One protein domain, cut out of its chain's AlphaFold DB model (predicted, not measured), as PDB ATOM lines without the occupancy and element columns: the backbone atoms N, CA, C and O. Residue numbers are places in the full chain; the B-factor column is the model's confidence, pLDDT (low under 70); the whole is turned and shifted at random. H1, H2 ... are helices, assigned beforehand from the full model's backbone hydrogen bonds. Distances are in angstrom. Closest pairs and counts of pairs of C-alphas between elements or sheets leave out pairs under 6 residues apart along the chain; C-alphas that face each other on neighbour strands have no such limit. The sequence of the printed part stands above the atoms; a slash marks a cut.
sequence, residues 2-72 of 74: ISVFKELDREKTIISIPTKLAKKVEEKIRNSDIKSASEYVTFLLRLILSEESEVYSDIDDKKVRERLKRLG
ATOM      1  N   ILE A   2     185.094 146.303 140.761       42.03
ATOM      2  CA  ILE A   2     185.461 147.643 140.242       42.03
ATOM      3  C   ILE A   2     186.968 147.972 140.387       42.03
ATOM      4  O   ILE A   2     187.541 148.593 139.498       42.03
ATOM      5  N   SER A   3     187.643 147.522 141.456       32.03
ATOM      6  CA  SER A   3     189.078 147.818 141.653       32.03
ATOM      7  C   SER A   3     190.015 147.159 140.641       32.03
ATOM      8  O   SER A   3     191.017 147.767 140.292       32.03
ATOM      9  N   VAL A   4     189.687 145.962 140.142       49.81
ATOM     10  CA  VAL A   4     190.561 145.218 139.215       49.81
ATOM     11  C   VAL A   4     190.673 145.956 137.877       49.81
ATOM     12  O   VAL A   4     191.770 146.165 137.369       49.81
ATOM     13  N   PHE A   5     189.554 146.462 137.348       48.62
ATOM     14  CA  PHE A   5     189.551 147.233 136.100       48.62
ATOM     15  C   PHE A   5     190.350 148.539 136.196       48.62
ATOM     16  O   PHE A   5     190.990 148.938 135.228       48.62
ATOM     17  N   LYS A   6     190.377 149.169 137.378       52.31
ATOM     18  CA  LYS A   6     191.129 150.411 137.621       52.31
ATOM     19  C   LYS A   6     192.650 150.205 137.599       52.31
ATOM     20  O   LYS A   6     193.387 151.162 137.368       52.31
ATOM     21  N   GLU A   7     193.119 148.989 137.863       52.41
ATOM     22  CA  GLU A   7     194.540 148.627 137.839       52.41
ATOM     23  C   GLU A   7     195.016 148.304 136.414       52.41
ATOM     24  O   GLU A   7     196.057 148.806 135.998       52.41
ATOM     25  N   LEU A   8     194.194 147.593 135.631       57.31
ATOM     26  CA  LEU A   8     194.436 147.307 134.207       57.31
ATOM     27  C   LEU A   8     194.473 148.558 133.314       57.31
ATOM     28  O   LEU A   8     195.117 148.542 132.273       57.31
ATOM     29  N   ASP A   9     193.800 149.644 133.702       62.25
ATOM     30  CA  ASP A   9     193.764 150.889 132.918       62.25
ATOM     31  C   ASP A   9     195.001 151.795 133.114       62.25
ATOM     32  O   ASP A   9     195.087 152.866 132.498       62.25
ATOM     33  N   ARG A  10     195.959 151.396 133.969       69.75
ATOM     34  CA  ARG A  10     197.189 152.168 134.234       69.75
ATOM     35  C   ARG A  10     198.236 152.020 133.135       69.75
ATOM     36  O   ARG A  10     198.884 153.007 132.793       69.75
ATOM     37  N   GLU A  11     198.392 150.822 132.587       80.12
ATOM     38  CA  GLU A  11     199.370 150.536 131.538       80.12
ATOM     39  C   GLU A  11     198.684 150.576 130.170       80.12
ATOM     40  O   GLU A  11     197.703 149.877 129.924       80.12
ATOM     41  N   LYS A  12     199.178 151.432 129.271       84.19
ATOM     42  CA  LYS A  12     198.611 151.621 127.929       84.19
ATOM     43  C   LYS A  12     199.657 151.317 126.871       84.19
ATOM     44  O   LYS A  12     200.817 151.690 127.014       84.19
ATOM     45  N   THR A  13     199.215 150.694 125.786       87.50
ATOM     46  CA  THR A  13     200.034 150.441 124.598       87.50
ATOM     47  C   THR A  13     199.530 151.255 123.407       87.50
ATOM     48  O   THR A  13     198.371 151.678 123.378       87.50
ATOM     49  N   ILE A  14     200.400 151.492 122.426       88.81
ATOM     50  CA  ILE A  14     200.057 152.189 121.182       88.81
ATOM     51  C   ILE A  14     199.723 151.136 120.129       88.81
ATOM     52  O   ILE A  14     200.555 150.293 119.799       88.81
ATOM     53  N   ILE A  15     198.515 151.211 119.576       88.69
ATOM     54  CA  ILE A  15     198.083 150.377 118.454       88.69
ATOM     55  C   ILE A  15     197.831 151.243 117.224       88.69
ATOM     56  O   ILE A  15     197.210 152.304 117.306       88.69
ATOM     57  N   SER A  16     198.291 150.773 116.069       91.44
ATOM     58  CA  SER A  16     198.008 151.409 114.784       91.44
ATOM     59  C   SER A  16     196.768 150.780 114.165       91.44
ATOM     60  O   SER A  16     196.700 149.565 113.996       91.44
ATOM     61  N   ILE A  17     195.799 151.609 113.783       91.50
ATOM     62  CA  ILE A  17     194.597 151.188 113.056       91.50
ATOM     63  C   ILE A  17     194.431 152.029 111.786       91.50
ATOM     64  O   ILE A  17     194.888 153.173 111.740       91.50
ATOM     65  N   PRO A  18     193.753 151.510 110.748       95.56
ATOM     66  CA  PRO A  18     193.419 152.296 109.567       95.56
ATOM     67  C   PRO A  18     192.707 153.608 109.922       95.56
ATOM     68  O   PRO A  18     191.742 153.619 110.688       95.56
ATOM     69  N   THR A  19     193.110 154.708 109.284       92.81
ATOM     70  CA  THR A  19     192.550 156.055 109.522       92.81
ATOM     71  C   THR A  19     191.036 156.116 109.322       92.81
ATOM     72  O   THR A  19     190.329 156.799 110.060       92.81
ATOM     73  N   LYS A  20     190.504 155.341 108.368       94.31
ATOM     74  CA  LYS A  20     189.055 155.210 108.144       94.31
ATOM     75  C   LYS A  20     188.319 154.625 109.355       94.31
ATOM     76  O   LYS A  20     187.191 155.032 109.620       94.31
ATOM     77  N   LEU A  21     188.924 153.670 110.065       91.12
ATOM     78  CA  LEU A  21     188.339 153.075 111.269       91.12
ATOM     79  C   LEU A  21     188.450 154.028 112.458       91.12
ATOM     80  O   LEU A  21     187.453 154.222 113.146       91.12
ATOM     81  N   ALA A  22     189.605 154.677 112.636       89.38
ATOM     82  CA  ALA A  22     189.794 155.692 113.673       89.38
ATOM     83  C   ALA A  22     188.735 156.799 113.573       89.38
ATOM     84  O   ALA A  22     188.050 157.090 114.550       89.38
ATOM     85  N   LYS A  23     188.501 157.315 112.358       92.00
ATOM     86  CA  LYS A  23     187.468 158.326 112.122       92.00
ATOM     87  C   LYS A  23     186.090 157.833 112.558       92.00
ATOM     88  O   LYS A  23     185.444 158.505 113.347       92.00
ATOM     89  N   LYS A  24     185.667 156.639 112.118       90.00
ATOM     90  CA  LYS A  24     184.372 156.040 112.506       90.00
ATOM     91  C   LYS A  24     184.211 155.892 114.022       90.00
ATOM     92  O   LYS A  24     183.104 156.057 114.529       90.00
ATOM     93  N   VAL A  25     185.293 155.559 114.724       88.81
ATOM     94  CA  VAL A  25     185.306 155.468 116.189       88.81
ATOM     95  C   VAL A  25     185.047 156.841 116.806       88.81
ATOM     96  O   VAL A  25     184.147 156.964 117.631       88.81
ATOM     97  N   GLU A  26     185.744 157.882 116.355       87.00
ATOM     98  CA  GLU A  26     185.508 159.253 116.820       87.00
ATOM     99  C   GLU A  26     184.071 159.712 116.549       87.00
ATOM    100  O   GLU A  26     183.444 160.311 117.420       87.00
ATOM    101  N   GLU A  27     183.506 159.387 115.380       89.94
ATOM    102  CA  GLU A  27     182.126 159.772 115.054       89.94
ATOM    103  C   GLU A  27     181.106 159.141 115.994       89.94
ATOM    104  O   GLU A  27     180.145 159.807 116.380       89.94
ATOM    105  N   LYS A  28     181.328 157.881 116.384       84.69
ATOM    106  CA  LYS A  28     180.475 157.177 117.344       84.69
ATOM    107  C   LYS A  28     180.566 157.751 118.756       84.69
ATOM    108  O   LYS A  28     179.581 157.677 119.485       84.69
ATOM    109  N   ILE A  29     181.715 158.303 119.143       86.94
ATOM    110  CA  ILE A  29     181.947 158.806 120.504       86.94
ATOM    111  C   ILE A  29     181.382 160.214 120.701       86.94
ATOM    112  O   ILE A  29     181.007 160.569 121.810       86.94
ATOM    113  N   ARG A  30     181.241 161.011 119.634       81.62
ATOM    114  CA  ARG A  30     180.740 162.397 119.727       81.62
ATOM    115  C   ARG A  30     179.393 162.553 120.446       81.62
ATOM    116  O   ARG A  30     179.141 163.619 120.991       81.62
ATOM    117  N   ASN A  31     178.554 161.519 120.441       76.69
ATOM    118  CA  ASN A  31     177.225 161.536 121.060       76.69
ATOM    119  C   ASN A  31     177.120 160.625 122.296       76.69
ATOM    120  O   ASN A  31     176.008 160.340 122.736       76.69
ATOM    121  N   SER A  32     178.236 160.109 122.815       79.69
ATOM    122  CA  SER A  32     178.248 159.232 123.985       79.69
ATOM    123  C   SER A  32     178.989 159.873 125.154       79.69
ATOM    124  O   SER A  32     179.796 160.781 124.980       79.69
ATOM    125  N   ASP A  33     178.751 159.363 126.363       79.88
ATOM    126  CA  ASP A  33     179.429 159.820 127.586       79.88
ATOM    127  C   ASP A  33     180.911 159.396 127.664       79.88
ATOM    128  O   ASP A  33     181.585 159.603 128.677       79.88
ATOM    129  N   ILE A  34     181.432 158.774 126.603       81.75
ATOM    130  CA  ILE A  34     182.790 158.245 126.546       81.75
ATOM    131  C   ILE A  34     183.751 159.373 126.182       81.75
ATOM    132  O   ILE A  34     183.558 160.101 125.211       81.75
ATOM    133  N   LYS A  35     184.830 159.511 126.951       77.56
ATOM    134  CA  LYS A  35     185.698 160.694 126.875       77.56
ATOM    135  C   LYS A  35     186.825 160.550 125.859       77.56
ATOM    136  O   LYS A  35     187.485 161.535 125.536       77.56
ATOM    137  N   SER A  36     187.095 159.335 125.376       85.12
ATOM    138  CA  SER A  36     188.196 159.092 124.440       85.12
ATOM    139  C   SER A  36     187.994 157.872 123.543       85.12
ATOM    140  O   SER A  36     187.358 156.890 123.923       85.12
ATOM    141  N   ALA A  37     188.637 157.897 122.369       87.00
ATOM    142  CA  ALA A  37     188.731 156.740 121.478       87.00
ATOM    143  C   ALA A  37     189.356 155.521 122.166       87.00
ATOM    144  O   ALA A  37     188.887 154.403 121.974       87.00
ATOM    145  N   SER A  38     190.363 155.742 123.016       86.19
ATOM    146  CA  SER A  38     190.990 154.676 123.800       86.19
ATOM    147  C   SER A  38     189.988 153.992 124.728       86.19
ATOM    148  O   SER A  38     189.959 152.773 124.771       86.19
ATOM    149  N   GLU A  39     189.154 154.750 125.438       84.75
ATOM    150  CA  GLU A  39     188.157 154.204 126.366       84.75
ATOM    151  C   GLU A  39     187.076 153.401 125.632       84.75
ATOM    152  O   GLU A  39     186.752 152.285 126.036       84.75
ATOM    153  N   TYR A  40     186.590 153.914 124.498       87.88
ATOM    154  CA  TYR A  40     185.620 153.205 123.661       87.88
ATOM    155  C   TYR A  40     186.178 151.891 123.104       87.88
ATOM    156  O   TYR A  40     185.518 150.854 123.159       87.88
ATOM    157  N   VAL A  41     187.405 151.921 122.575       89.00
ATOM    158  CA  VAL A  41     188.060 150.732 122.020       89.00
ATOM    159  C   VAL A  41     188.356 149.724 123.126       89.00
ATOM    160  O   VAL A  41     188.064 148.546 122.945       89.00
ATOM    161  N   THR A  42     188.847 150.163 124.288       86.31
ATOM    162  CA  THR A  42     189.056 149.284 125.446       86.31
ATOM    163  C   THR A  42     187.751 148.633 125.898       86.31
ATOM    164  O   THR A  42     187.743 147.432 126.157       86.31
ATOM    165  N   PHE A  43     186.642 149.377 125.957       85.50
ATOM    166  CA  PHE A  43     185.331 148.819 126.297       85.50
ATOM    167  C   PHE A  43     184.891 147.737 125.303       85.50
ATOM    168  O   PHE A  43     184.508 146.647 125.720       85.50
ATOM    169  N   LEU A  44     184.995 148.005 123.997       86.62
ATOM    170  CA  LEU A  44     184.634 147.026 122.970       86.62
ATOM    171  C   LEU A  44     185.534 145.792 122.996       86.62
ATOM    172  O   LEU A  44     185.032 144.678 122.894       86.62
ATOM    173  N   LEU A  45     186.848 145.976 123.143       85.88
ATOM    174  CA  LEU A  45     187.790 144.866 123.247       85.88
ATOM    175  C   LEU A  45     187.502 144.029 124.489       85.88
ATOM    176  O   LEU A  45     187.510 142.810 124.399       85.88
ATOM    177  N   ARG A  46     187.182 144.659 125.624       82.44
ATOM    178  CA  ARG A  46     186.732 143.935 126.816       82.44
ATOM    179  C   ARG A  46     185.449 143.174 126.548       82.44
ATOM    180  O   ARG A  46     185.395 142.023 126.926       82.44
ATOM    181  N   LEU A  47     184.451 143.762 125.895       79.75
ATOM    182  CA  LEU A  47     183.199 143.064 125.602       79.75
ATOM    183  C   LEU A  47     183.440 141.824 124.727       79.75
ATOM    184  O   LEU A  47     183.022 140.734 125.090       79.75
ATOM    185  N   ILE A  48     184.183 141.986 123.630       83.06
ATOM    186  CA  ILE A  48     184.452 140.914 122.662       83.06
ATOM    187  C   ILE A  48     185.351 139.826 123.269       83.06
ATOM    188  O   ILE A  48     185.079 138.644 123.112       83.06
ATOM    189  N   LEU A  49     186.417 140.209 123.981       78.19
ATOM    190  CA  LEU A  49     187.363 139.253 124.573       78.19
ATOM    191  C   LEU A  49     186.842 138.646 125.886       78.19
ATOM    192  O   LEU A  49     187.205 137.527 126.241       78.19
ATOM    193  N   SER A  50     185.979 139.355 126.619       66.38
ATOM    194  CA  SER A  50     185.307 138.813 127.807       66.38
ATOM    195  C   SER A  50     184.222 137.809 127.430       66.38
ATOM    196  O   SER A  50     183.964 136.918 128.234       66.38
ATOM    197  N   GLU A  51     183.638 137.896 126.229       52.38
ATOM    198  CA  GLU A  51     182.770 136.840 125.686       52.38
ATOM    199  C   GLU A  51     183.538 135.544 125.360       52.38
ATOM    200  O   GLU A  51     182.931 134.477 125.328       52.38
ATOM    201  N   GLU A  52     184.870 135.590 125.220       50.97
ATOM    202  CA  GLU A  52     185.712 134.383 125.126       50.97
ATOM    203  C   GLU A  52     186.235 133.891 126.491       50.97
ATOM    204  O   GLU A  52     186.716 132.764 126.594       50.97
ATOM    205  N   SER A  53     186.144 134.705 127.550       45.22
ATOM    206  CA  SER A  53     186.775 134.398 128.847       45.22
ATOM    207  C   SER A  53     185.873 133.649 129.821       45.22
ATOM    208  O   SER A  53     186.369 132.894 130.648       45.22
ATOM    209  N   GLU A  54     184.561 133.818 129.735       42.59
ATOM    210  CA  GLU A  54     183.619 133.054 130.540       42.59
ATOM    211  C   GLU A  54     182.404 132.786 129.676       42.59
ATOM    212  O   GLU A  54     181.547 133.639 129.455       42.59
ATOM    213  N   VAL A  55     182.339 131.547 129.212       40.84
ATOM    214  CA  VAL A  55     181.094 130.862 128.936       40.84
ATOM    215  C   VAL A  55     180.162 131.100 130.141       40.84
ATOM    216  O   VAL A  55     180.127 130.335 131.099       40.84
ATOM    217  N   TYR A  56     179.373 132.174 130.083       42.97
ATOM    218  CA  TYR A  56     178.151 132.405 130.851       42.97
ATOM    219  C   TYR A  56     177.069 131.396 130.403       42.97
ATOM    220  O   TYR A  56     175.890 131.725 130.342       42.97
ATOM    221  N   SER A  57     177.432 130.145 130.081       49.94
ATOM    222  CA  SER A  57     176.456 129.103 129.729       49.94
ATOM    223  C   SER A  57     175.677 128.596 130.935       49.94
ATOM    224  O   SER A  57     174.884 127.677 130.773       49.94
ATOM    225  N   ASP A  58     175.912 129.139 132.133       46.16
ATOM    226  CA  ASP A  58     175.385 128.558 133.369       46.16
ATOM    227  C   ASP A  58     174.680 129.554 134.304       46.16
ATOM    228  O   ASP A  58     174.319 129.218 135.440       46.16
ATOM    229  N   ILE A  59     174.380 130.770 133.822       48.50
ATOM    230  CA  ILE A  59     173.256 131.524 134.393       48.50
ATOM    231  C   ILE A  59     171.980 130.980 133.755       48.50
ATOM    232  O   ILE A  59     171.361 131.584 132.888       48.50
ATOM    233  N   ASP A  60     171.623 129.777 134.201       56.88
ATOM    234  CA  ASP A  60     170.341 129.139 133.947       56.88
ATOM    235  C   ASP A  60     169.242 130.110 134.411       56.88
ATOM    236  O   ASP A  60     169.148 130.430 135.605       56.88
ATOM    237  N   ASP A  61     168.427 130.610 133.476       60.78
ATOM    238  CA  ASP A  61     167.309 131.543 133.698       60.78
ATOM    239  C   ASP A  61     166.430 131.152 134.900       60.78
ATOM    240  O   ASP A  61     165.791 131.995 135.539       60.78
ATOM    241  N   LYS A  62     166.420 129.863 135.255       63.97
ATOM    242  CA  LYS A  62     165.787 129.329 136.463       63.97
ATOM    243  C   LYS A  62     166.305 129.963 137.754       63.97
ATOM    244  O   LYS A  62     165.483 130.379 138.567       63.97
ATOM    245  N   LYS A  63     167.623 130.110 137.937       70.56
ATOM    246  CA  LYS A  63     168.211 130.717 139.151       70.56
ATOM    247  C   LYS A  63     167.839 132.193 139.272       70.56
ATOM    248  O   LYS A  63     167.568 132.680 140.371       70.56
ATOM    249  N   VAL A  64     167.784 132.899 138.141       71.38
ATOM    250  CA  VAL A  64     167.349 134.301 138.094       71.38
ATOM    251  C   VAL A  64     165.868 134.399 138.456       71.38
ATOM    252  O   VAL A  64     165.508 135.181 139.334       71.38
ATOM    253  N   ARG A  65     165.011 133.546 137.879       72.50
ATOM    254  CA  ARG A  65     163.573 133.501 138.194       72.50
ATOM    255  C   ARG A  65     163.289 133.129 139.647       72.50
ATOM    256  O   ARG A  65     162.438 133.761 140.267       72.50
ATOM    257  N   GLU A  66     163.987 132.148 140.214       79.69
ATOM    258  CA  GLU A  66     163.829 131.784 141.628       79.69
ATOM    259  C   GLU A  66     164.235 132.927 142.555       79.69
ATOM    260  O   GLU A  66     163.536 133.223 143.528       79.69
ATOM    261  N   ARG A  67     165.330 133.625 142.235       80.00
ATOM    262  CA  ARG A  67     165.757 134.801 142.995       80.00
ATOM    263  C   ARG A  67     164.748 135.945 142.884       80.00
ATOM    264  O   ARG A  67     164.449 136.562 143.902       80.00
ATOM    265  N   LEU A  68     164.196 136.199 141.696       83.62
ATOM    266  CA  LEU A  68     163.177 137.233 141.485       83.62
ATOM    267  C   LEU A  68     161.871 136.924 142.229       83.62
ATOM    268  O   LEU A  68     161.334 137.823 142.871       83.62
ATOM    269  N   LYS A  69     161.429 135.658 142.244       82.31
ATOM    270  CA  LYS A  69     160.286 135.203 143.059       82.31
ATOM    271  C   LYS A  69     160.525 135.409 144.554       82.31
ATOM    272  O   LYS A  69     159.670 135.941 145.250       82.31
ATOM    273  N   ARG A  70     161.708 135.037 145.062       83.56
ATOM    274  CA  ARG A  70     162.064 135.238 146.483       83.56
ATOM    275  C   ARG A  70     162.100 136.709 146.891       83.56
ATOM    276  O   ARG A  70     161.927 137.011 148.067       83.56
ATOM    277  N   LEU A  71     162.364 137.598 145.940       87.00
ATOM    278  CA  LEU A  71     162.421 139.039 146.149       87.00
ATOM    279  C   LEU A  71     161.094 139.751 145.822       87.00
ATOM    280  O   LEU A  71     161.012 140.958 146.023       87.00
ATOM    281  N   GLY A  72     160.067 139.030 145.352       82.25
ATOM    282  CA  GLY A  72     158.727 139.574 145.095       82.25
ATOM    283  C   GLY A  72     158.591 140.403 143.815       82.25
ATOM    284  O   GLY A  72     157.662 141.196 143.702       82.25
TER     285      GLY A  72
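This is residues 2 to 72 of the 74 residues of the protein "CopG family transcriptional regulator" of Candidatus Woesearchaeota archaeon (UniProt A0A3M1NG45). The model is an open, strung-out chain of four helices, in which the first turn of the longest helix, H3, meets H2 at a corner and no other two helices touch. The rest of H3, from residue 44 on, sticks out from that corner and leads through a link to H4 at the far end of the long axis, while H1, with which the printed part begins, stands free. The printed part has 71 residues, with four named helices in the order H1, H2, H3, H4 and no named strand; its class is all helix. It is extended, with a radius of gyration of the C-alphas of 17.6 A, and elongated, spanning 51 by 27 by 22 A.

Look first at H3, residues 37 to 53, the longest helix. It touches H2, residues 19 to 29, with residues 37 to 40 alone; the closest C-alphas are those of Glu 26 and Ala 37, 6.2 A apart. Their lines are about perpendicular, at 88 degrees, and their centres are 15.8 A apart. Going on along the chain, you find H4, residues 61 to 70, apart from both H2 and H3. Back at the start of the printed part, H1, residues 2 to 8, is apart from H2, H3 and H4. On the backbone, every O i to N i+4 pair is within hydrogen-bond range in H2 and H4, against 12 of 13 in H3 and 2 of 3 in H1.

Find C-alpha 37 at (188.731, 156.740, 121.478); from there H3 runs 23.6 A to C-alpha 53 at (186.775, 134.398, 128.847). H2 covers 15.5 A from C-alpha 19 to C-alpha 29, and H4 covers 14.3 A from C-alpha 61 to C-alpha 70 at (162.064, 135.238, 146.483). H1 begins at C-alpha 2, at (185.461, 147.643, 140.242), and spans 10.8 A to C-alpha 8.

The two C-alphas farthest apart are those of Thr 19 and Arg 70, 52.2 A, while those of Ile 2 and Gly 72 are 28.3 A apart. The printed part has no cut, and its links, of 10 residues from H1 to H2 and 7 each from H2 to H3 and H3 to H4, are short. Residues 2 to 8, 16 to 21 and 44 to 72 stand free. The mean pLDDT of the printed part is 74.5; look at residues 2 to 10 and 50 to 62 to find the 22 residues under 70.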